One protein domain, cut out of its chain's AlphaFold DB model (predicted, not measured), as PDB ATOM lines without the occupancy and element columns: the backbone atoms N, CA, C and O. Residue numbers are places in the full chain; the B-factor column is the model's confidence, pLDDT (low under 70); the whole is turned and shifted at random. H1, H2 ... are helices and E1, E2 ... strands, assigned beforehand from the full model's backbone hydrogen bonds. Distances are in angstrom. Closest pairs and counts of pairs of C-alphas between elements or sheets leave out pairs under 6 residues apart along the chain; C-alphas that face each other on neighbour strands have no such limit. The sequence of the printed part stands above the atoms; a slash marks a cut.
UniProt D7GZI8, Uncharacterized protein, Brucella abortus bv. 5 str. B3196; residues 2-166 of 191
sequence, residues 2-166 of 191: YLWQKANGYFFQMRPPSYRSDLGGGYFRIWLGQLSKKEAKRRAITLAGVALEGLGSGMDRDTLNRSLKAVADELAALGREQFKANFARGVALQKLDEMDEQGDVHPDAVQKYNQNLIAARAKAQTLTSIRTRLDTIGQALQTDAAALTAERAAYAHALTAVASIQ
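AT A GLANCE: This is residues 2 to 166 of the 191 residues of an uncharacterized protein of Brucella abortus bv. 5 str. B3196 (UniProt D7GZI8). A small sheet, E1 to E3, with H1 and residues 61 to 76 of H2 over one face, makes a head. H2 runs out of it, and H3 folds back in a long helical hairpin, passes H1 and sticks out with residues 143 to 166. The 165-residue printed part, E1 E2 E3 H1 H2 H3, is mostly helix and extended: radius of gyration of the C-alphas 23.5 A, spans 90 by 33 by 31 A.

IN THESE COORDINATES: E1 is residues 3 to 6, from C-alpha 3 at (-186.531, 132.834, 71.720), E2 9 to 14, E3 28 to 33. H1 is 37 to 56; H2, 61 to 102, measures 61.7 A; H3, 107 to 166, 87.3 A, ending at C-alpha 166 (-214.759, 103.419, 59.321).

HOW THE PARTS SIT: The sheet is a meander, successive strands antiparallel: N 4 and O 11, and N 12 and O 30, both 2.8 A, are within hydrogen-bond range. H1 and H2 are on the same face, two layers. H3 touches H1, closest C-alphas Thr 46 and Gly 138, 5.7 A. Helices H1, H2 and H3 have every O i to N i+4 pair within range.

THE WHOLE: The printed part has no cut; E2 to E3 is a long link. Mean pLDDT of the printed part is 72.9; residues 119 to 158 are among those under 70.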
ATOM      1  N   TYR A   2    -188.870 129.368  71.104       78.31
ATOM      2  CA  TYR A   2    -188.376 129.559  72.485       78.31
ATOM      3  C   TYR A   2    -187.589 130.852  72.730       78.31
ATOM      4  O   TYR A   2    -187.138 131.105  73.841       78.31
ATOM      5  N   LEU A   3    -187.376 131.649  71.686       87.50
ATOM      6  CA  LEU A   3    -186.531 132.834  71.720       87.50
ATOM      7  C   LEU A   3    -187.366 134.053  71.351       87.50
ATOM      8  O   LEU A   3    -187.991 134.072  70.292       87.50
ATOM      9  N   TRP A   4    -187.344 135.072  72.198       87.88
ATOM     10  CA  TRP A   4    -188.015 136.343  71.971       87.88
ATOM     11  C   TRP A   4    -187.001 137.484  72.015       87.88
ATOM     12  O   TRP A   4    -186.144 137.528  72.895       87.88
ATOM     13  N   GLN A   5    -187.068 138.393  71.046       88.88
ATOM     14  CA  GLN A   5    -186.147 139.521  70.923       88.88
ATOM     15  C   GLN A   5    -186.846 140.815  71.343       88.88
ATOM     16  O   GLN A   5    -187.959 141.094  70.901       88.88
ATOM     17  N   LYS A   6    -186.164 141.621  72.158       86.44
ATOM     18  CA  LYS A   6    -186.509 143.015  72.450       86.44
ATOM     19  C   LYS A   6    -185.372 143.940  72.018       86.44
ATOM     20  O   LYS A   6    -184.256 143.493  71.765       86.44
ATOM     21  N   ALA A   7    -185.649 145.244  71.991       79.00
ATOM     22  CA  ALA A   7    -184.662 146.281  71.681       79.00
ATOM     23  C   ALA A   7    -183.404 146.208  72.568       79.00
ATOM     24  O   ALA A   7    -182.314 146.545  72.128       79.00
ATOM     25  N   ASN A   8    -183.541 145.727  73.805       83.88
ATOM     26  CA  ASN A   8    -182.457 145.662  74.775       83.88
ATOM     27  C   ASN A   8    -181.789 144.282  74.895       83.88
ATOM     28  O   ASN A   8    -180.918 144.151  75.749       83.88
ATOM     29  N   GLY A   9    -182.176 143.261  74.113       90.00
ATOM     30  CA  GLY A   9    -181.598 141.909  74.193       90.00
ATOM     31  C   GLY A   9    -182.604 140.774  73.974       90.00
ATOM     32  O   GLY A   9    -183.642 140.955  73.336       90.00
ATOM     33  N   TYR A  10    -182.289 139.583  74.490       92.25
ATOM     34  CA  TYR A  10    -183.054 138.361  74.223       92.25
ATOM     35  C   TYR A  10    -183.663 137.741  75.483       92.25
ATOM     36  O   TYR A  10    -183.066 137.744  76.557       92.25
ATOM     37  N   PHE A  11    -184.837 137.139  75.323       91.94
ATOM     38  CA  PHE A  11    -185.528 136.340  76.327       91.94
ATOM     39  C   PHE A  11    -185.702 134.903  75.837       91.94
ATOM     40  O   PHE A  11    -186.028 134.665  74.673       91.94
ATOM     41  N   PHE A  12    -185.560 133.953  76.750       91.62
ATOM     42  CA  PHE A  12    -186.146 132.631  76.604       91.62
ATOM     43  C   PHE A  12    -187.630 132.717  76.965       91.62
ATOM     44  O   PHE A  12    -187.974 133.285  78.002       91.62
ATOM     45  N   GLN A  13    -188.503 132.181  76.113       91.75
ATOM     46  CA  GLN A  13    -189.939 132.119  76.366       91.75
ATOM     47  C   GLN A  13    -190.505 130.746  76.004       91.75
ATOM     48  O   GLN A  13    -190.477 130.358  74.840       91.75
ATOM     49  N   MET A  14    -191.108 130.044  76.961       87.81
ATOM     50  CA  MET A  14    -191.752 128.748  76.727       87.81
ATOM     51  C   MET A  14    -193.175 128.739  77.272       87.81
ATOM     52  O   MET A  14    -193.433 129.229  78.368       87.81
ATOM     53  N   ARG A  15    -194.116 128.188  76.502       86.56
ATOM     54  CA  ARG A  15    -195.478 127.950  76.987       86.56
ATOM     55  C   ARG A  15    -195.521 126.599  77.711       86.56
ATOM     56  O   ARG A  15    -195.009 125.637  77.136       86.56
ATOM     57  N   PRO A  16    -196.124 126.506  78.909       82.25
ATOM     58  CA  PRO A  16    -196.401 125.219  79.530       82.25
ATOM     59  C   PRO A  16    -197.257 124.343  78.600       82.25
ATOM     60  O   PRO A  16    -198.114 124.877  77.881       82.25
ATOM     61  N   PRO A  17    -197.050 123.019  78.582       80.62
ATOM     62  CA  PRO A  17    -197.909 122.113  77.833       80.62
ATOM     63  C   PRO A  17    -199.346 122.141  78.360       80.62
ATOM     64  O   PRO A  17    -199.560 122.232  79.565       80.62
ATOM     65  N   SER A  18    -200.335 121.983  77.476       78.62
ATOM     66  CA  SER A  18    -201.757 122.041  77.852       78.62
ATOM     67  C   SER A  18    -202.179 120.982  78.880       78.62
ATOM     68  O   SER A  18    -203.159 121.190  79.584       78.62
ATOM     69  N   TYR A  19    -201.447 119.865  78.979       77.31
ATOM     70  CA  TYR A  19    -201.710 118.794  79.951       77.31
ATOM     71  C   TYR A  19    -201.220 119.118  81.375       77.31
ATOM     72  O   TYR A  19    -201.575 118.411  82.311       77.31
ATOM     73  N   ARG A  20    -200.420 120.178  81.552       79.00
ATOM     74  CA  ARG A  20    -199.938 120.665  82.853       79.00
ATOM     75  C   ARG A  20    -200.747 121.884  83.294       79.00
ATOM     76  O   ARG A  20    -200.250 123.012  83.298       79.00
ATOM     77  N   SER A  21    -202.024 121.672  83.611       76.06
ATOM     78  CA  SER A  21    -202.913 122.735  84.109       76.06
ATOM     79  C   SER A  21    -202.439 123.318  85.447       76.06
ATOM     80  O   SER A  21    -202.666 124.498  85.713       76.06
ATOM     81  N   ASP A  22    -201.701 122.527  86.232       79.56
ATOM     82  CA  ASP A  22    -201.025 122.901  87.478       79.56
ATOM     83  C   ASP A  22    -200.002 124.035  87.304       79.56
ATOM     84  O   ASP A  22    -199.776 124.826  88.218       79.56
ATOM     85  N   LEU A  23    -199.413 124.170  86.114       79.69
ATOM     86  CA  LEU A  23    -198.419 125.203  85.817       79.69
ATOM     87  C   LEU A  23    -199.038 126.535  85.377       79.69
ATOM     88  O   LEU A  23    -198.305 127.508  85.167       79.69
ATOM     89  N   GLY A  24    -200.361 126.598  85.222       78.44
ATOM     90  CA  GLY A  24    -201.089 127.775  84.757       78.44
ATOM     91  C   GLY A  24    -200.847 128.135  83.283       78.44
ATOM     92  O   GLY A  24    -199.983 127.594  82.596       78.44
ATOM     93  N   GLY A  25    -201.617 129.098  82.765       74.44
ATOM     94  CA  GLY A  25    -201.555 129.506  81.350       74.44
ATOM     95  C   GLY A  25    -200.380 130.424  80.978       74.44
ATOM     96  O   GLY A  25    -200.192 130.752  79.805       74.44
ATOM     97  N   GLY A  26    -199.600 130.876  81.963       82.62
ATOM     98  CA  GLY A  26    -198.544 131.870  81.776       82.62
ATOM     99  C   GLY A  26    -197.257 131.285  81.189       82.62
ATOM    100  O   GLY A  26    -196.774 130.243  81.630       82.62
ATOM    101  N   TYR A  27    -196.639 132.004  80.250       86.19
ATOM    102  CA  TYR A  27    -195.324 131.646  79.712       86.19
ATOM    103  C   TYR A  27    -194.239 131.651  80.801       86.19
ATOM    104  O   TYR A  27    -194.212 132.539  81.654       86.19
ATOM    105  N   PHE A  28    -193.304 130.706  80.734       86.00
ATOM    106  CA  PHE A  28    -191.993 130.836  81.368       86.00
ATOM    107  C   PHE A  28    -191.194 131.873  80.584       86.00
ATOM    108  O   PHE A  28    -191.100 131.756  79.360       86.00
ATOM    109  N   ARG A  29    -190.658 132.897  81.255       89.94
ATOM    110  CA  ARG A  29    -189.847 133.950  80.626       89.94
ATOM    111  C   ARG A  29    -188.576 134.188  81.419       89.94
ATOM    112  O   ARG A  29    -188.647 134.528  82.594       89.94
ATOM    113  N   ILE A  30    -187.430 134.071  80.755       89.44
ATOM    114  CA  ILE A  30    -186.115 134.270  81.371       89.44
ATOM    115  C   ILE A  30    -185.295 135.216  80.513       89.44
ATOM    116  O   ILE A  30    -185.198 135.053  79.298       89.44
ATOM    117  N   TRP A  31    -184.717 136.227  81.151       90.62
ATOM    118  CA  TRP A  31    -183.825 137.168  80.493       90.62
ATOM    119  C   TRP A  31    -182.483 136.505  80.182       90.62
ATOM    120  O   TRP A  31    -181.840 135.971  81.078       90.62
ATOM    121  N   LEU A  32    -182.054 136.553  78.920       88.00
ATOM    122  CA  LEU A  32    -180.768 136.000  78.482       88.00
ATOM    123  C   LEU A  32    -179.674 137.069  78.396       88.00
ATOM    124  O   LEU A  32    -178.493 136.726  78.336       88.00
ATOM    125  N   GLY A  33    -180.047 138.351  78.400       87.19
ATOM    126  CA  GLY A  33    -179.115 139.464  78.266       87.19
ATOM    127  C   GLY A  33    -178.941 139.966  76.835       87.19
ATOM    128  O   GLY A  33    -179.612 139.539  75.889       87.19
ATOM    129  N   GLN A  34    -178.001 140.899  76.694       88.31
ATOM    130  CA  GLN A  34    -177.514 141.389  75.409       88.31
ATOM    131  C   GLN A  34    -176.514 140.386  74.846       88.31
ATOM    132  O   GLN A  34    -175.362 140.319  75.266       88.31
ATOM    133  N   LEU A  35    -176.986 139.562  73.920       86.44
ATOM    134  CA  LEU A  35    -176.211 138.499  73.295       86.44
ATOM    135  C   LEU A  35    -176.334 138.604  71.780       86.44
ATOM    136  O   LEU A  35    -177.290 139.180  71.267       86.44
ATOM    137  N   SER A  36    -175.409 137.986  71.048       86.62
ATOM    138  CA  SER A  36    -175.613 137.776  69.615       86.62
ATOM    139  C   SER A  36    -176.797 136.831  69.386       86.62
ATOM    140  O   SER A  36    -177.047 135.924  70.185       86.62
ATOM    141  N   LYS A  37    -177.501 136.978  68.257       85.75
ATOM    142  CA  LYS A  37    -178.632 136.104  67.889       85.75
ATOM    143  C   LYS A  37    -178.272 134.612  67.957       85.75
ATOM    144  O   LYS A  37    -179.087 133.798  68.385       85.75
ATOM    145  N   LYS A  38    -177.044 134.257  67.553       83.12
ATOM    146  CA  LYS A  38    -176.522 132.881  67.578       83.12
ATOM    147  C   LYS A  38    -176.396 132.349  69.008       83.12
ATOM    148  O   LYS A  38    -176.846 131.240  69.284       83.12
ATOM    149  N   GLU A  39    -175.822 133.143  69.906       80.31
ATOM    150  CA  GLU A  39    -175.637 132.772  71.313       80.31
ATOM    151  C   GLU A  39    -176.975 132.732  72.063       80.31
ATOM    152  O   GLU A  39    -177.245 131.792  72.806       80.31
ATOM    153  N   ALA A  40    -177.867 133.688  71.796       86.38
ATOM    154  CA  ALA A  40    -179.198 133.716  72.387       86.38
ATOM    155  C   ALA A  40    -180.037 132.492  71.983       86.38
ATOM    156  O   ALA A  40    -180.636 131.841  72.839       86.38
ATOM    157  N   LYS A  41    -180.028 132.127  70.690       84.25
ATOM    158  CA  LYS A  41    -180.699 130.915  70.190       84.25
ATOM    159  C   LYS A  41    -180.167 129.657  70.873       84.25
ATOM    160  O   LYS A  41    -180.956 128.801  71.252       84.25
ATOM    161  N   ARG A  42    -178.851 129.564  71.055       77.75
ATOM    162  CA  ARG A  42    -178.206 128.428  71.719       77.75
ATOM    163  C   ARG A  42    -178.653 128.293  73.172       77.75
ATOM    164  O   ARG A  42    -179.159 127.243  73.546       77.75
ATOM    165  N   ARG A  43    -178.546 129.367  73.962       84.19
ATOM    166  CA  ARG A  43    -178.988 129.358  75.367       84.19
ATOM    167  C   ARG A  43    -180.467 129.012  75.492       84.19
ATOM    168  O   ARG A  43    -180.840 128.250  76.374       84.19
ATOM    169  N   ALA A  44    -181.298 129.512  74.578       85.38
ATOM    170  CA  ALA A  44    -182.714 129.169  74.542       85.38
ATOM    171  C   ALA A  44    -182.973 127.677  74.259       85.38
ATOM    172  O   ALA A  44    -183.930 127.134  74.799       85.38
ATOM    173  N   ILE A  45    -182.143 127.005  73.452       80.94
ATOM    174  CA  ILE A  45    -182.249 125.554  73.209       80.94
ATOM    175  C   ILE A  45    -181.864 124.767  74.466       80.94
ATOM    176  O   ILE A  45    -182.610 123.883  74.872       80.94
ATOM    177  N   THR A  46    -180.749 125.112  75.118       76.88
ATOM    178  CA  THR A  46    -180.335 124.463  76.374       76.88
ATOM    179  C   THR A  46    -181.407 124.611  77.455       76.88
ATOM    180  O   THR A  46    -181.789 123.629  78.085       76.88
ATOM    181  N   LEU A  47    -181.956 125.820  77.617       83.38
ATOM    182  CA  LEU A  47    -183.049 126.073  78.556       83.38
ATOM    183  C   LEU A  47    -184.329 125.326  78.177       83.38
ATOM    184  O   LEU A  47    -185.025 124.854  79.067       83.38
ATOM    185  N   ALA A  48    -184.638 125.171  76.886       83.00
ATOM    186  CA  ALA A  48    -185.769 124.349  76.457       83.00
ATOM    187  C   ALA A  48    -185.588 122.879  76.866       83.00
ATOM    188  O   ALA A  48    -186.547 122.267  77.321       83.00
ATOM    189  N   GLY A  49    -184.371 122.338  76.759       76.19
ATOM    190  CA  GLY A  49    -184.042 120.983  77.208       76.19
ATOM    191  C   GLY A  49    -184.304 120.764  78.690       76.19
ATOM    192  O   GLY A  49    -185.108 119.912  79.058       76.19
ATOM    193  N   VAL A  50    -183.697 121.608  79.527       79.12
ATOM    194  CA  VAL A  50    -183.900 121.577  80.984       79.12
ATOM    195  C   VAL A  50    -185.375 121.759  81.335       79.12
ATOM    196  O   VAL A  50    -185.894 121.116  82.244       79.12
ATOM    197  N   ALA A  51    -186.080 122.619  80.596       82.50
ATOM    198  CA  ALA A  51    -187.489 122.854  80.850       82.50
ATOM    199  C   ALA A  51    -188.338 121.615  80.535       82.50
ATOM    200  O   ALA A  51    -189.238 121.293  81.301       82.50
ATOM    201  N   LEU A  52    -188.049 120.902  79.443       79.50
ATOM    202  CA  LEU A  52    -188.736 119.658  79.089       79.50
ATOM    203  C   LEU A  52    -188.465 118.539  80.102       79.50
ATOM    204  O   LEU A  52    -189.399 117.837  80.484       79.50
ATOM    205  N   GLU A  53    -187.232 118.410  80.587       75.19
ATOM    206  CA  GLU A  53    -186.868 117.440  81.628       75.19
ATOM    207  C   GLU A  53    -187.572 117.738  82.963       75.19
ATOM    208  O   GLU A  53    -188.165 116.853  83.587       75.19
ATOM    209  N   GLY A  54    -187.601 119.010  83.370       73.19
ATOM    210  CA  GLY A  54    -188.344 119.454  84.549       73.19
ATOM    211  C   GLY A  54    -189.856 119.220  84.429       73.19
ATOM    212  O   GLY A  54    -190.522 118.839  85.391       73.19
ATOM    213  N   LEU A  55    -190.413 119.382  83.226       81.75
ATOM    214  CA  LEU A  55    -191.813 119.052  82.954       81.75
ATOM    215  C   LEU A  55    -192.079 117.540  83.032       81.75
ATOM    216  O   LEU A  55    -193.104 117.148  83.589       81.75
ATOM    217  N   GLY A  56    -191.175 116.709  82.506       73.62
ATOM    218  CA  GLY A  56    -191.285 115.247  82.539       73.62
ATOM    219  C   GLY A  56    -191.150 114.651  83.942       73.62
ATOM    220  O   GLY A  56    -191.814 113.672  84.260       73.62
ATOM    221  N   SER A  57    -190.356 115.285  84.806       72.06
ATOM    222  CA  SER A  57    -190.180 114.899  86.216       72.06
ATOM    223  C   SER A  57    -191.282 115.416  87.150       72.06
ATOM    224  O   SER A  57    -191.247 115.147  88.347       72.06
ATOM    225  N   GLY A  58    -192.272 116.147  86.627       77.19
ATOM    226  CA  GLY A  58    -193.394 116.642  87.426       77.19
ATOM    227  C   GLY A  58    -193.068 117.848  88.312       77.19
ATOM    228  O   GLY A  58    -193.830 118.127  89.232       77.19
ATOM    229  N   MET A  59    -191.982 118.589  88.046       79.38
ATOM    230  CA  MET A  59    -191.626 119.775  88.841       79.38
ATOM    231  C   MET A  59    -192.743 120.819  88.834       79.38
ATOM    232  O   MET A  59    -193.315 121.106  87.779       79.38
ATOM    233  N   ASP A  60    -193.003 121.434  89.988       85.12
ATOM    234  CA  ASP A  60    -193.906 122.578  90.088       85.12
ATOM    235  C   ASP A  60    -193.341 123.813  89.358       85.12
ATOM    236  O   ASP A  60    -192.156 123.895  89.009       85.12
ATOM    237  N   ARG A  61    -194.211 124.799  89.120       84.44
ATOM    238  CA  ARG A  61    -193.883 125.995  88.337       84.44
ATOM    239  C   ARG A  61    -192.725 126.789  88.937       84.44
ATOM    240  O   ARG A  61    -191.876 127.267  88.183       84.44
ATOM    241  N   ASP A  62    -192.696 126.949  90.253       83.38
ATOM    242  CA  ASP A  62    -191.718 127.792  90.933       83.38
ATOM    243  C   ASP A  62    -190.356 127.107  90.991       83.38
ATOM    244  O   ASP A  62    -189.320 127.743  90.779       83.38
ATOM    245  N   THR A  63    -190.336 125.796  91.208       78.12
ATOM    246  CA  THR A  63    -189.126 124.973  91.149       78.12
ATOM    247  C   THR A  63    -188.540 124.953  89.742       78.12
ATOM    248  O   THR A  63    -187.348 125.223  89.582       78.12
ATOM    249  N   LEU A  64    -189.370 124.761  88.712       80.94
ATOM    250  CA  LEU A  64    -188.931 124.815  87.319       80.94
ATOM    251  C   LEU A  64    -188.414 126.206  86.923       80.94
ATOM    252  O   LEU A  64    -187.411 126.343  86.229       80.94
ATOM    253  N   ASN A  65    -189.070 127.273  87.375       83.94
ATOM    254  CA  ASN A  65    -188.625 128.629  87.069       83.94
ATOM    255  C   ASN A  65    -187.292 128.964  87.767       83.94
ATOM    256  O   ASN A  65    -186.425 129.606  87.170       83.94
ATOM    257  N   ARG A  66    -187.096 128.493  89.009       76.56
ATOM    258  CA  ARG A  66    -185.827 128.626  89.743       76.56
ATOM    259  C   ARG A  66    -184.697 127.846  89.077       76.56
ATOM    260  O   ARG A  66    -183.622 128.416  88.897       76.56
ATOM    261  N   SER A  67    -184.935 126.598  88.667       71.38
ATOM    262  CA  SER A  67    -183.918 125.778  87.998       71.38
ATOM    263  C   SER A  67    -183.496 126.386  86.661       71.38
ATOM    264  O   SER A  67    -182.307 126.553  86.401       71.38
ATOM    265  N   LEU A  68    -184.453 126.835  85.846       81.38
ATOM    266  CA  LEU A  68    -184.144 127.482  84.574       81.38
ATOM    267  C   LEU A  68    -183.392 128.807  84.758       81.38
ATOM    268  O   LEU A  68    -182.513 129.132  83.957       81.38
ATOM    269  N   LYS A  69    -183.713 129.578  85.805       82.62
ATOM    270  CA  LYS A  69    -182.971 130.801  86.137       82.62
ATOM    271  C   LYS A  69    -181.532 130.481  86.547       82.62
ATOM    272  O   LYS A  69    -180.623 131.123  86.029       82.62
ATOM    273  N   ALA A  70    -181.330 129.479  87.402       73.19
ATOM    274  CA  ALA A  70    -179.999 129.041  87.820       73.19
ATOM    275  C   ALA A  70    -179.141 128.627  86.614       73.19
ATOM    276  O   ALA A  70    -178.038 129.139  86.435       73.19
ATOM    277  N   VAL A  71    -179.694 127.815  85.710       76.19
ATOM    278  CA  VAL A  71    -179.003 127.404  84.477       76.19
ATOM    279  C   VAL A  71    -178.689 128.603  83.576       76.19
ATOM    280  O   VAL A  71    -177.607 128.685  82.992       76.19
ATOM    281  N   ALA A  72    -179.601 129.569  83.451       78.94
ATOM    282  CA  ALA A  72    -179.338 130.779  82.672       78.94
ATOM    283  C   ALA A  72    -178.185 131.614  83.262       78.94
ATOM    284  O   ALA A  72    -177.350 132.127  82.506       78.94
ATOM    285  N   ASP A  73    -178.116 131.721  84.591       79.31
ATOM    286  CA  ASP A  73    -177.060 132.438  85.306       79.31
ATOM    287  C   ASP A  73    -175.702 131.718  85.175       79.31
ATOM    288  O   ASP A  73    -174.684 132.372  84.914       79.31
ATOM    289  N   GLU A  74    -175.684 130.382  85.231       73.50
ATOM    290  CA  GLU A  74    -174.498 129.555  84.963       73.50
ATOM    291  C   GLU A  74    -173.983 129.737  83.530       73.50
ATOM    292  O   GLU A  74    -172.801 130.021  83.317       73.50
ATOM    293  N   LEU A  75    -174.865 129.676  82.527       78.38
ATOM    294  CA  LEU A  75    -174.501 129.920  81.125       78.38
ATOM    295  C   LEU A  75    -173.943 131.337  80.919       78.38
ATOM    296  O   LEU A  75    -173.024 131.554  80.121       78.38
ATOM    297  N   ALA A  76    -174.474 132.325  81.643       79.38
ATOM    298  CA  ALA A  76    -173.946 133.681  81.622       79.38
ATOM    299  C   ALA A  76    -172.559 133.776  82.274       79.38
ATOM    300  O   ALA A  76    -171.686 134.462  81.733       79.38
ATOM    301  N   ALA A  77    -172.335 133.084  83.394       76.69
ATOM    302  CA  ALA A  77    -171.038 133.021  84.062       76.69
ATOM    303  C   ALA A  77    -169.975 132.369  83.170       76.69
ATOM    304  O   ALA A  77    -168.928 132.977  82.944       76.69
ATOM    305  N   LEU A  78    -170.287 131.222  82.561       72.69
ATOM    306  CA  LEU A  78    -169.400 130.527  81.622       72.69
ATOM    307  C   LEU A  78    -168.996 131.425  80.447       72.69
ATOM    308  O   LEU A  78    -167.818 131.500  80.094       72.69
ATOM    309  N   GLY A  79    -169.948 132.169  79.874       71.75
ATOM    310  CA  GLY A  79    -169.659 133.123  78.801       71.75
ATOM    311  C   GLY A  79    -168.693 134.235  79.227       71.75
ATOM    312  O   GLY A  79    -167.760 134.558  78.489       71.75
ATOM    313  N   ARG A  80    -168.871 134.796  80.432       79.00
ATOM    314  CA  ARG A  80    -167.965 135.820  80.983       79.00
ATOM    315  C   ARG A  80    -166.574 135.261  81.259       79.00
ATOM    316  O   ARG A  80    -165.585 135.932  80.977       79.00
ATOM    317  N   GLU A  81    -166.482 134.050  81.796       71.56
ATOM    318  CA  GLU A  81    -165.195 133.403  82.045       71.56
ATOM    319  C   GLU A  81    -164.444 133.095  80.756       71.56
ATOM    320  O   GLU A  81    -163.242 133.352  80.681       71.56
ATOM    321  N   GLN A  82    -165.141 132.621  79.721       69.69
ATOM    322  CA  GLN A  82    -164.524 132.370  78.423       69.69
ATOM    323  C   GLN A  82    -164.005 133.668  77.794       69.69
ATOM    324  O   GLN A  82    -162.901 133.690  77.251       69.69
ATOM    325  N   PHE A  83    -164.758 134.765  77.917       74.00
ATOM    326  CA  PHE A  83    -164.302 136.082  77.476       74.00
ATOM    327  C   PHE A  83    -163.043 136.533  78.231       74.00
ATOM    328  O   PHE A  83    -162.049 136.882  77.597       74.00
ATOM    329  N   LYS A  84    -163.043 136.454  79.568       77.31
ATOM    330  CA  LYS A  84    -161.882 136.815  80.400       77.31
ATOM    331  C   LYS A  84    -160.645 135.981  80.064       77.31
ATOM    332  O   LYS A  84    -159.563 136.540  79.924       77.31
ATOM    333  N   ALA A  85    -160.801 134.667  79.905       67.81
ATOM    334  CA  ALA A  85    -159.703 133.770  79.550       67.81
ATOM    335  C   ALA A  85    -159.118 134.102  78.168       67.81
ATOM    336  O   ALA A  85    -157.900 134.173  78.011       67.81
ATOM    337  N   ASN A  86    -159.976 134.364  77.177       68.69
ATOM    338  CA  ASN A  86    -159.536 134.755  75.838       68.69
ATOM    339  C   ASN A  86    -158.826 136.115  75.831       68.69
ATOM    340  O   ASN A  86    -157.820 136.265  75.140       68.69
ATOM    341  N   PHE A  87    -159.318 137.078  76.614       77.06
ATOM    342  CA  PHE A  87    -158.688 138.387  76.766       77.06
ATOM    343  C   PHE A  87    -157.313 138.279  77.439       77.06
ATOM    344  O   PHE A  87    -156.327 138.763  76.893       77.06
ATOM    345  N   ALA A  88    -157.221 137.569  78.567       73.44
ATOM    346  CA  ALA A  88    -155.958 137.337  79.268       73.44
ATOM    347  C   ALA A  88    -154.920 136.640  78.374       73.44
ATOM    348  O   ALA A  88    -153.745 136.999  78.393       73.44
ATOM    349  N   ARG A  89    -155.358 135.688  77.538       69.25
ATOM    350  CA  ARG A  89    -154.507 135.052  76.526       69.25
ATOM    351  C   ARG A  89    -153.980 136.060  75.502       69.25
ATOM    352  O   ARG A  89    -152.808 135.987  75.157       69.25
ATOM    353  N   GLY A  90    -154.828 136.966  75.011       74.12
ATOM    354  CA  GLY A  90    -154.422 138.016  74.072       74.12
ATOM    355  C   GLY A  90    -153.362 138.945  74.667       74.12
ATOM    356  O   GLY A  90    -152.326 139.152  74.049       74.12
ATOM    357  N   VAL A  91    -153.575 139.405  75.902       81.06
ATOM    358  CA  VAL A  91    -152.610 140.253  76.626       81.06
ATOM    359  C   VAL A  91    -151.279 139.531  76.853       81.06
ATOM    360  O   VAL A  91    -150.223 140.121  76.662       81.06
ATOM    361  N   ALA A  92    -151.313 138.253  77.243       73.44
ATOM    362  CA  ALA A  92    -150.096 137.467  77.447       73.44
ATOM    363  C   ALA A  92    -149.310 137.251  76.144       73.44
ATOM    364  O   ALA A  92    -148.087 137.313  76.169       73.44
ATOM    365  N   LEU A  93    -149.997 137.025  75.018       76.75
ATOM    366  CA  LEU A  93    -149.354 136.911  73.705       76.75
ATOM    367  C   LEU A  93    -148.692 138.224  73.292       76.75
ATOM    368  O   LEU A  93    -147.527 138.208  72.925       76.75
ATOM    369  N   GLN A  94    -149.402 139.347  73.423       82.12
ATOM    370  CA  GLN A  94    -148.853 140.665  73.110       82.12
ATOM    371  C   GLN A  94    -147.615 140.980  73.961       82.12
ATOM    372  O   GLN A  94    -146.617 141.465  73.448       82.12
ATOM    373  N   LYS A  95    -147.651 140.672  75.263       78.75
ATOM    374  CA  LYS A  95    -146.511 140.918  76.156       78.75
ATOM    375  C   LYS A  95    -145.290 140.060  75.837       78.75
ATOM    376  O   LYS A  95    -144.179 140.523  76.056       78.75
ATOM    377  N   LEU A  96    -145.487 138.832  75.356       75.75
ATOM    378  CA  LEU A  96    -144.385 137.981  74.904       75.75
ATOM    379  C   LEU A  96    -143.765 138.505  73.604       75.75
ATOM    380  O   LEU A  96    -142.548 138.500  73.495       75.75
ATOM    381  N   ASP A  97    -144.589 138.990  72.675       79.25
ATOM    382  CA  ASP A  97    -144.152 139.604  71.412       79.25
ATOM    383  C   ASP A  97    -143.315 140.872  71.673       79.25
ATOM    384  O   ASP A  97    -142.189 140.994  71.204       79.25
ATOM    385  N   GLU A  98    -143.800 141.756  72.556       79.31
ATOM    386  CA  GLU A  98    -143.084 142.971  72.979       79.31
ATOM    387  C   GLU A  98    -141.722 142.664  73.641       79.31
ATOM    388  O   GLU A  98    -140.766 143.416  73.460       79.31
ATOM    389  N   MET A  99    -141.615 141.572  74.411       72.31
ATOM    390  CA  MET A  99    -140.356 141.153  75.051       72.31
ATOM    391  C   MET A  99    -139.345 140.585  74.048       72.31
ATOM    392  O   MET A  99    -138.143 140.783  74.225       72.31
ATOM    393  N   ASP A 100    -139.825 139.899  73.009       75.62
ATOM    394  CA  ASP A 100    -138.993 139.363  71.927       75.62
ATOM    395  C   ASP A 100    -138.449 140.504  71.044       75.62
ATOM    396  O   ASP A 100    -137.260 140.545  70.735       75.62
ATOM    397  N   GLU A 101    -139.284 141.507  70.736       75.94
ATOM    398  CA  GLU A 101    -138.895 142.695  69.960       75.94
ATOM    399  C   GLU A 101    -137.908 143.620  70.694       75.94
ATOM    400  O   GLU A 101    -137.038 144.227  70.065       75.94
ATOM    401  N   GLN A 102    -138.025 143.750  72.020       75.62
ATOM    402  CA  GLN A 102    -137.159 144.620  72.831       75.62
ATOM    403  C   GLN A 102    -135.830 143.961  73.227       75.62
ATOM    404  O   GLN A 102    -134.950 144.639  73.759       75.62
ATOM    405  N   GLY A 103    -135.669 142.653  72.985       63.69
ATOM    406  CA  GLY A 103    -134.501 141.880  73.416       63.69
ATOM    407  C   GLY A 103    -134.363 141.748  74.940       63.69
ATOM    408  O   GLY A 103    -133.342 141.256  75.423       63.69
ATOM    409  N   ASP A 104    -135.376 142.171  75.702       62.03
ATOM    410  CA  ASP A 104    -135.371 142.213  77.165       62.03
ATOM    411  C   ASP A 104    -135.957 140.908  77.727       62.03
ATOM    412  O   ASP A 104    -137.073 140.824  78.252       62.03
ATOM    413  N   VAL A 105    -135.205 139.824  77.524       61.66
ATOM    414  CA  VAL A 105    -135.627 138.464  77.875       61.66
ATOM    415  C   VAL A 105    -135.294 138.192  79.339       61.66
ATOM    416  O   VAL A 105    -134.336 137.493  79.668       61.66
ATOM    417  N   HIS A 106    -136.100 138.732  80.250       69.44
ATOM    418  CA  HIS A 106    -136.054 138.313  81.648       69.44
ATOM    419  C   HIS A 106    -136.683 136.912  81.796       69.44
ATOM    420  O   HIS A 106    -137.905 136.774  81.647       69.44
ATOM    421  N   PRO A 107    -135.900 135.861  82.114       69.88
ATOM    422  CA  PRO A 107    -136.372 134.472  82.083       69.88
ATOM    423  C   PRO A 107    -137.550 134.216  83.037       69.88
ATOM    424  O   PRO A 107    -138.493 133.513  82.672       69.88
ATOM    425  N   ASP A 108    -137.568 134.867  84.202       74.00
ATOM    426  CA  ASP A 108    -138.659 134.749  85.180       74.00
ATOM    427  C   ASP A 108    -139.980 135.352  84.672       74.00
ATOM    428  O   ASP A 108    -141.067 134.821  84.929       74.00
ATOM    429  N   ALA A 109    -139.907 136.452  83.915       69.00
ATOM    430  CA  ALA A 109    -141.079 137.098  83.339       69.00
ATOM    431  C   ALA A 109    -141.663 136.244  82.205       69.00
ATOM    432  O   ALA A 109    -142.860 135.947  82.208       69.00
ATOM    433  N   VAL A 110    -140.808 135.764  81.298       70.69
ATOM    434  CA  VAL A 110    -141.192 134.866  80.199       70.69
ATOM    435  C   VAL A 110    -141.820 133.578  80.736       70.69
ATOM    436  O   VAL A 110    -142.870 133.142  80.252       70.69
ATOM    437  N   GLN A 111    -141.246 132.988  81.786       78.12
ATOM    438  CA  GLN A 111    -141.781 131.781  82.411       78.12
ATOM    439  C   GLN A 111    -143.163 132.020  83.037       78.12
ATOM    440  O   GLN A 111    -144.078 131.217  82.831       78.12
ATOM    441  N   LYS A 112    -143.363 133.151  83.724       75.62
ATOM    442  CA  LYS A 112    -144.661 133.536  84.295       75.62
ATOM    443  C   LYS A 112    -145.730 133.750  83.219       75.62
ATOM    444  O   LYS A 112    -146.860 133.278  83.371       75.62
ATOM    445  N   TYR A 113    -145.401 134.429  82.119       72.50
ATOM    446  CA  TYR A 113    -146.350 134.637  81.021       72.50
ATOM    447  C   TYR A 113    -146.686 133.335  80.298       72.50
ATOM    448  O   TYR A 113    -147.864 133.084  80.042       72.50
ATOM    449  N   ASN A 114    -145.708 132.456  80.072       74.12
ATOM    450  CA  ASN A 114    -145.953 131.128  79.511       74.12
ATOM    451  C   ASN A 114    -146.849 130.266  80.409       74.12
ATOM    452  O   ASN A 114    -147.790 129.642  79.914       74.12
ATOM    453  N   GLN A 115    -146.637 130.275  81.728       76.06
ATOM    454  CA  GLN A 115    -147.520 129.586  82.677       76.06
ATOM    455  C   GLN A 115    -148.953 130.128  82.625       76.06
ATOM    456  O   GLN A 115    -149.907 129.349  82.550       76.06
ATOM    457  N   ASN A 116    -149.118 131.453  82.579       70.69
ATOM    458  CA  ASN A 116    -150.430 132.080  82.417       70.69
ATOM    459  C   ASN A 116    -151.097 131.679  81.093       70.69
ATOM    460  O   ASN A 116    -152.307 131.458  81.048       70.69
ATOM    461  N   LEU A 117    -150.316 131.536  80.022       68.56
ATOM    462  CA  LEU A 117    -150.795 131.127  78.704       68.56
ATOM    463  C   LEU A 117    -151.246 129.661  78.693       68.56
ATOM    464  O   LEU A 117    -152.303 129.347  78.143       68.56
ATOM    465  N   ILE A 118    -150.493 128.773  79.350       72.31
ATOM    466  CA  ILE A 118    -150.856 127.362  79.541       72.31
ATOM    467  C   ILE A 118    -152.148 127.256  80.357       72.31
ATOM    468  O   ILE A 118    -153.089 126.590  79.925       72.31
ATOM    469  N   ALA A 119    -152.244 127.969  81.481       65.75
ATOM    470  CA  ALA A 119    -153.436 127.973  82.327       65.75
ATOM    471  C   ALA A 119    -154.668 128.529  81.589       65.75
ATOM    472  O   ALA A 119    -155.752 127.940  81.641       65.75
ATOM    473  N   ALA A 120    -154.508 129.625  80.840       60.28
ATOM    474  CA  ALA A 120    -155.579 130.203  80.033       60.28
ATOM    475  C   ALA A 120    -156.019 129.267  78.896       60.28
ATOM    476  O   ALA A 120    -157.218 129.147  78.635       60.28
ATOM    477  N   ARG A 121    -155.080 128.565  78.242       65.25
ATOM    478  CA  ARG A 121    -155.381 127.548  77.217       65.25
ATOM    479  C   ARG A 121    -156.122 126.353  77.805       65.25
ATOM    480  O   ARG A 121    -157.148 125.976  77.247       65.25
ATOM    481  N   ALA A 122    -155.659 125.811  78.930       62.91
ATOM    482  CA  ALA A 122    -156.324 124.703  79.613       62.91
ATOM    483  C   ALA A 122    -157.759 125.087  80.003       62.91
ATOM    484  O   ALA A 122    -158.711 124.384  79.664       62.91
ATOM    485  N   LYS A 123    -157.945 126.274  80.596       57.50
ATOM    486  CA  LYS A 123    -159.276 126.781  80.953       57.50
ATOM    487  C   LYS A 123    -160.165 126.995  79.723       57.50
ATOM    488  O   LYS A 123    -161.337 126.624  79.740       57.50
ATOM    489  N   ALA A 124    -159.624 127.540  78.634       59.47
ATOM    490  CA  ALA A 124    -160.360 127.702  77.381       59.47
ATOM    491  C   ALA A 124    -160.763 126.354  76.756       59.47
ATOM    492  O   ALA A 124    -161.874 126.242  76.233       59.47
ATOM    493  N   GLN A 125    -159.911 125.329  76.834       61.06
ATOM    494  CA  GLN A 125    -160.211 123.974  76.363       61.06
ATOM    495  C   GLN A 125    -161.324 123.320  77.187       61.06
ATOM    496  O   GLN A 125    -162.272 122.802  76.600       61.06
ATOM    497  N   THR A 126    -161.279 123.411  78.518       51.41
ATOM    498  CA  THR A 126    -162.350 122.906  79.394       51.41
ATOM    499  C   THR A 126    -163.679 123.613  79.130       51.41
ATOM    500  O   THR A 126    -164.716 122.971  78.990       51.41
ATOM    501  N   LEU A 127    -163.668 124.940  78.988       55.41
ATOM    502  CA  LEU A 127    -164.881 125.689  78.645       55.41
ATOM    503  C   LEU A 127    -165.399 125.314  77.252       55.41
ATOM    504  O   LEU A 127    -166.607 125.246  77.043       55.41
ATOM    505  N   THR A 128    -164.504 125.025  76.306       61.25
ATOM    506  CA  THR A 128    -164.882 124.556  74.968       61.25
ATOM    507  C   THR A 128    -165.472 123.151  75.012       61.25
ATOM    508  O   THR A 128    -166.473 122.919  74.349       61.25
ATOM    509  N   SER A 129    -164.941 122.229  75.818       45.47
ATOM    510  CA  SER A 129    -165.493 120.873  75.928       45.47
ATOM    511  C   SER A 129    -166.880 120.866  76.577       45.47
ATOM    512  O   SER A 129    -167.788 120.204  76.073       45.47
ATOM    513  N   ILE A 130    -167.084 121.671  77.626       52.16
ATOM    514  CA  ILE A 130    -168.406 121.907  78.228       52.16
ATOM    515  C   ILE A 130    -169.357 122.497  77.177       52.16
ATOM    516  O   ILE A 130    -170.481 122.026  77.016       52.16
ATOM    517  N   ARG A 131    -168.884 123.479  76.403       59.88
ATOM    518  CA  ARG A 131    -169.651 124.108  75.321       59.88
ATOM    519  C   ARG A 131    -170.040 123.119  74.218       59.88
ATOM    520  O   ARG A 131    -171.183 123.154  73.776       59.88
ATOM    521  N   THR A 132    -169.140 122.225  73.812       55.50
ATOM    522  CA  THR A 132    -169.418 121.178  72.817       55.50
ATOM    523  C   THR A 132    -170.451 120.187  73.337       55.50
ATOM    524  O   THR A 132    -171.392 119.874  72.620       55.50
ATOM    525  N   ARG A 133    -170.341 119.745  74.596       52.31
ATOM    526  CA  ARG A 133    -171.333 118.841  75.203       52.31
ATOM    527  C   ARG A 133    -172.725 119.471  75.244       52.31
ATOM    528  O   ARG A 133    -173.695 118.812  74.886       52.31
ATOM    529  N   LEU A 134    -172.825 120.751  75.613       57.38
ATOM    530  CA  LEU A 134    -174.095 121.484  75.596       57.38
ATOM    531  C   LEU A 134    -174.656 121.649  74.174       57.38
ATOM    532  O   LEU A 134    -175.869 121.567  73.992       57.38
ATOM    533  N   ASP A 135    -173.794 121.846  73.170       55.97
ATOM    534  CA  ASP A 135    -174.202 121.888  71.760       55.97
ATOM    535  C   ASP A 135    -174.725 120.517  71.288       55.97
ATOM    536  O   ASP A 135    -175.772 120.467  70.644       55.97
ATOM    537  N   THR A 136    -174.072 119.409  71.657       51.19
ATOM    538  CA  THR A 136    -174.537 118.044  71.350       51.19
ATOM    539  C   THR A 136    -175.888 117.750  71.995       51.19
ATOM    540  O   THR A 136    -176.784 117.244  71.324       51.19
ATOM    541  N   ILE A 137    -176.072 118.121  73.266       51.56
ATOM    542  CA  ILE A 137    -177.359 117.980  73.962       51.56
ATOM    543  C   ILE A 137    -178.433 118.816  73.256       51.56
ATOM    544  O   ILE A 137    -179.527 118.327  72.986       51.56
ATOM    545  N   GLY A 138    -178.116 120.059  72.885       51.09
ATOM    546  CA  GLY A 138    -179.039 120.919  72.147       51.09
ATOM    547  C   GLY A 138    -179.432 120.362  70.775       51.09
ATOM    548  O   GLY A 138    -180.590 120.484  70.377       51.09
ATOM    549  N   GLN A 139    -178.496 119.732  70.061       53.78
ATOM    550  CA  GLN A 139    -178.764 119.060  68.787       53.78
ATOM    551  C   GLN A 139    -179.623 117.810  68.969       53.78
ATOM    552  O   GLN A 139    -180.597 117.657  68.238       53.78
ATOM    553  N   ALA A 140    -179.315 116.960  69.953       51.97
ATOM    554  CA  ALA A 140    -180.112 115.776  70.269       51.97
ATOM    555  C   ALA A 140    -181.567 116.153  70.577       51.97
ATOM    556  O   ALA A 140    -182.482 115.626  69.961       51.97
ATOM    557  N   LEU A 141    -181.779 117.176  71.410       48.88
ATOM    558  CA  LEU A 141    -183.114 117.698  71.716       48.88
ATOM    559  C   LEU A 141    -183.841 118.264  70.488       48.88
ATOM    560  O   LEU A 141    -185.064 118.176  70.387       48.88
ATOM    561  N   GLN A 142    -183.110 118.876  69.555       50.91
ATOM    562  CA  GLN A 142    -183.697 119.397  68.322       50.91
ATOM    563  C   GLN A 142    -184.110 118.263  67.371       50.91
ATOM    564  O   GLN A 142    -185.161 118.362  66.734       50.91
ATOM    565  N   THR A 143    -183.315 117.196  67.300       57.78
ATOM    566  CA  THR A 143    -183.632 115.976  66.549       57.78
ATOM    567  C   THR A 143    -184.811 115.238  67.175       57.78
ATOM    568  O   THR A 143    -185.755 114.916  66.459       57.78
ATOM    569  N   ASP A 144    -184.835 115.070  68.498       49.19
ATOM    570  CA  ASP A 144    -185.949 114.447  69.221       49.19
ATOM    571  C   ASP A 144    -187.246 115.241  69.056       49.19
ATOM    572  O   ASP A 144    -188.312 114.669  68.841       49.19
ATOM    573  N   ALA A 145    -187.183 116.575  69.066       46.12
ATOM    574  CA  ALA A 145    -188.349 117.410  68.785       46.12
ATOM    575  C   ALA A 145    -188.873 117.222  67.349       46.12
ATOM    576  O   ALA A 145    -190.087 117.257  67.124       46.12
ATOM    577  N   ALA A 146    -187.981 117.025  66.373       53.19
ATOM    578  CA  ALA A 146    -188.358 116.728  64.994       53.19
ATOM    579  C   ALA A 146    -188.949 115.314  64.865       53.19
ATOM    580  O   ALA A 146    -189.986 115.156  64.220       53.19
ATOM    581  N   ALA A 147    -188.360 114.323  65.539       54.19
ATOM    582  CA  ALA A 147    -188.849 112.948  65.591       54.19
ATOM    583  C   ALA A 147    -190.240 112.867  66.237       54.19
ATOM    584  O   ALA A 147    -191.159 112.325  65.636       54.19
ATOM    585  N   LEU A 148    -190.447 113.524  67.379       44.28
ATOM    586  CA  LEU A 148    -191.748 113.602  68.048       44.28
ATOM    587  C   LEU A 148    -192.807 114.308  67.181       44.28
ATOM    588  O   LEU A 148    -193.992 113.973  67.217       44.28
ATOM    589  N   THR A 149    -192.401 115.308  66.394       57.81
ATOM    590  CA  THR A 149    -193.302 115.977  65.441       57.81
ATOM    591  C   THR A 149    -193.683 115.038  64.296       57.81
ATOM    592  O   THR A 149    -194.852 114.991  63.915       57.81
ATOM    593  N   ALA A 150    -192.724 114.263  63.783       56.00
ATOM    594  CA  ALA A 150    -192.964 113.248  62.764       56.00
ATOM    595  C   ALA A 150    -193.855 112.111  63.290       56.00
ATOM    596  O   ALA A 150    -194.801 111.725  62.609       56.00
ATOM    597  N   GLU A 151    -193.637 111.646  64.521       56.38
ATOM    598  CA  GLU A 151    -194.498 110.662  65.182       56.38
ATOM    599  C   GLU A 151    -195.925 111.182  65.331       56.38
ATOM    600  O   GLU A 151    -196.871 110.500  64.955       56.38
ATOM    601  N   ARG A 152    -196.116 112.416  65.809       61.50
ATOM    602  CA  ARG A 152    -197.460 113.010  65.919       61.50
ATOM    603  C   ARG A 152    -198.149 113.152  64.567       61.50
ATOM    604  O   ARG A 152    -199.356 112.935  64.488       61.50
ATOM    605  N   ALA A 153    -197.406 113.490  63.515       63.00
ATOM    606  CA  ALA A 153    -197.936 113.521  62.157       63.00
ATOM    607  C   ALA A 153    -198.322 112.113  61.671       63.00
ATOM    608  O   ALA A 153    -199.395 111.946  61.096       63.00
ATOM    609  N   ALA A 154    -197.507 111.099  61.968       62.03
ATOM    610  CA  ALA A 154    -197.801 109.704  61.653       62.03
ATOM    611  C   ALA A 154    -199.027 109.185  62.423       62.03
ATOM    612  O   ALA A 154    -199.893 108.551  61.827       62.03
ATOM    613  N   TYR A 155    -199.166 109.517  63.710       53.47
ATOM    614  CA  TYR A 155    -200.348 109.187  64.509       53.47
ATOM    615  C   TYR A 155    -201.603 109.901  64.005       53.47
ATOM    616  O   TYR A 155    -202.650 109.272  63.879       53.47
ATOM    617  N   ALA A 156    -201.516 111.190  63.666       66.38
ATOM    618  CA  ALA A 156    -202.636 111.924  63.079       66.38
ATOM    619  C   ALA A 156    -203.060 111.323  61.728       66.38
ATOM    620  O   ALA A 156    -204.252 111.174  61.454       66.38
ATOM    621  N   HIS A 157    -202.092 110.915  60.908       63.47
ATOM    622  CA  HIS A 157    -202.344 110.241  59.640       63.47
ATOM    623  C   HIS A 157    -202.970 108.853  59.841       63.47
ATOM    624  O   HIS A 157    -203.943 108.519  59.170       63.47
ATOM    625  N   ALA A 158    -202.478 108.068  60.803       62.38
ATOM    626  CA  ALA A 158    -203.039 106.766  61.152       62.38
ATOM    627  C   ALA A 158    -204.481 106.883  61.668       62.38
ATOM    628  O   ALA A 158    -205.348 106.134  61.231       62.38
ATOM    629  N   LEU A 159    -204.771 107.865  62.527       72.31
ATOM    630  CA  LEU A 159    -206.132 108.134  63.004       72.31
ATOM    631  C   LEU A 159    -207.065 108.559  61.865       72.31
ATOM    632  O   LEU A 159    -208.200 108.096  61.799       72.31
ATOM    633  N   THR A 160    -206.581 109.390  60.940       71.75
ATOM    634  CA  THR A 160    -207.355 109.809  59.761       71.75
ATOM    635  C   THR A 160    -207.635 108.627  58.827       71.75
ATOM    636  O   THR A 160    -208.743 108.500  58.316       71.75
ATOM    637  N   ALA A 161    -206.664 107.727  58.646       67.00
ATOM    638  CA  ALA A 161    -206.831 106.504  57.864       67.00
ATOM    639  C   ALA A 161    -207.807 105.514  58.525       67.00
ATOM    640  O   ALA A 161    -208.630 104.910  57.848       67.00
ATOM    641  N   VAL A 162    -207.774 105.369  59.851       67.38
ATOM    642  CA  VAL A 162    -208.750 104.542  60.582       67.38
ATOM    643  C   VAL A 162    -210.158 105.139  60.482       67.38
ATOM    644  O   VAL A 162    -211.118 104.406  60.243       67.38
ATOM    645  N   ALA A 163    -210.287 106.463  60.593       66.94
ATOM    646  CA  ALA A 163    -211.561 107.160  60.443       66.94
ATOM    647  C   ALA A 163    -212.130 107.047  59.017       66.94
ATOM    648  O   ALA A 163    -213.334 106.857  58.852       66.94
ATOM    649  N   SER A 164    -211.286 107.111  57.980       68.06
ATOM    650  CA  SER A 164    -211.731 106.941  56.592       68.06
ATOM    651  C   SER A 164    -212.143 105.501  56.283       68.06
ATOM    652  O   SER A 164    -213.130 105.292  55.581       68.06
ATOM    653  N   ILE A 165    -211.463 104.506  56.860       70.50
ATOM    654  CA  ILE A 165    -211.873 103.097  56.779       70.50
ATOM    655  C   ILE A 165    -213.232 102.896  57.461       70.50
ATOM    656  O   ILE A 165    -214.115 102.277  56.877       70.50
ATOM    657  N   GLN A 166    -213.452 103.469  58.650       59.97
ATOM    658  CA  GLN A 166    -214.759 103.419  59.321       59.97
ATOM    659  C   GLN A 166    -215.868 104.111  58.515       59.97
ATOM    660  O   GLN A 166    -216.972 103.574  58.424       59.97
TER     661      GLN A 166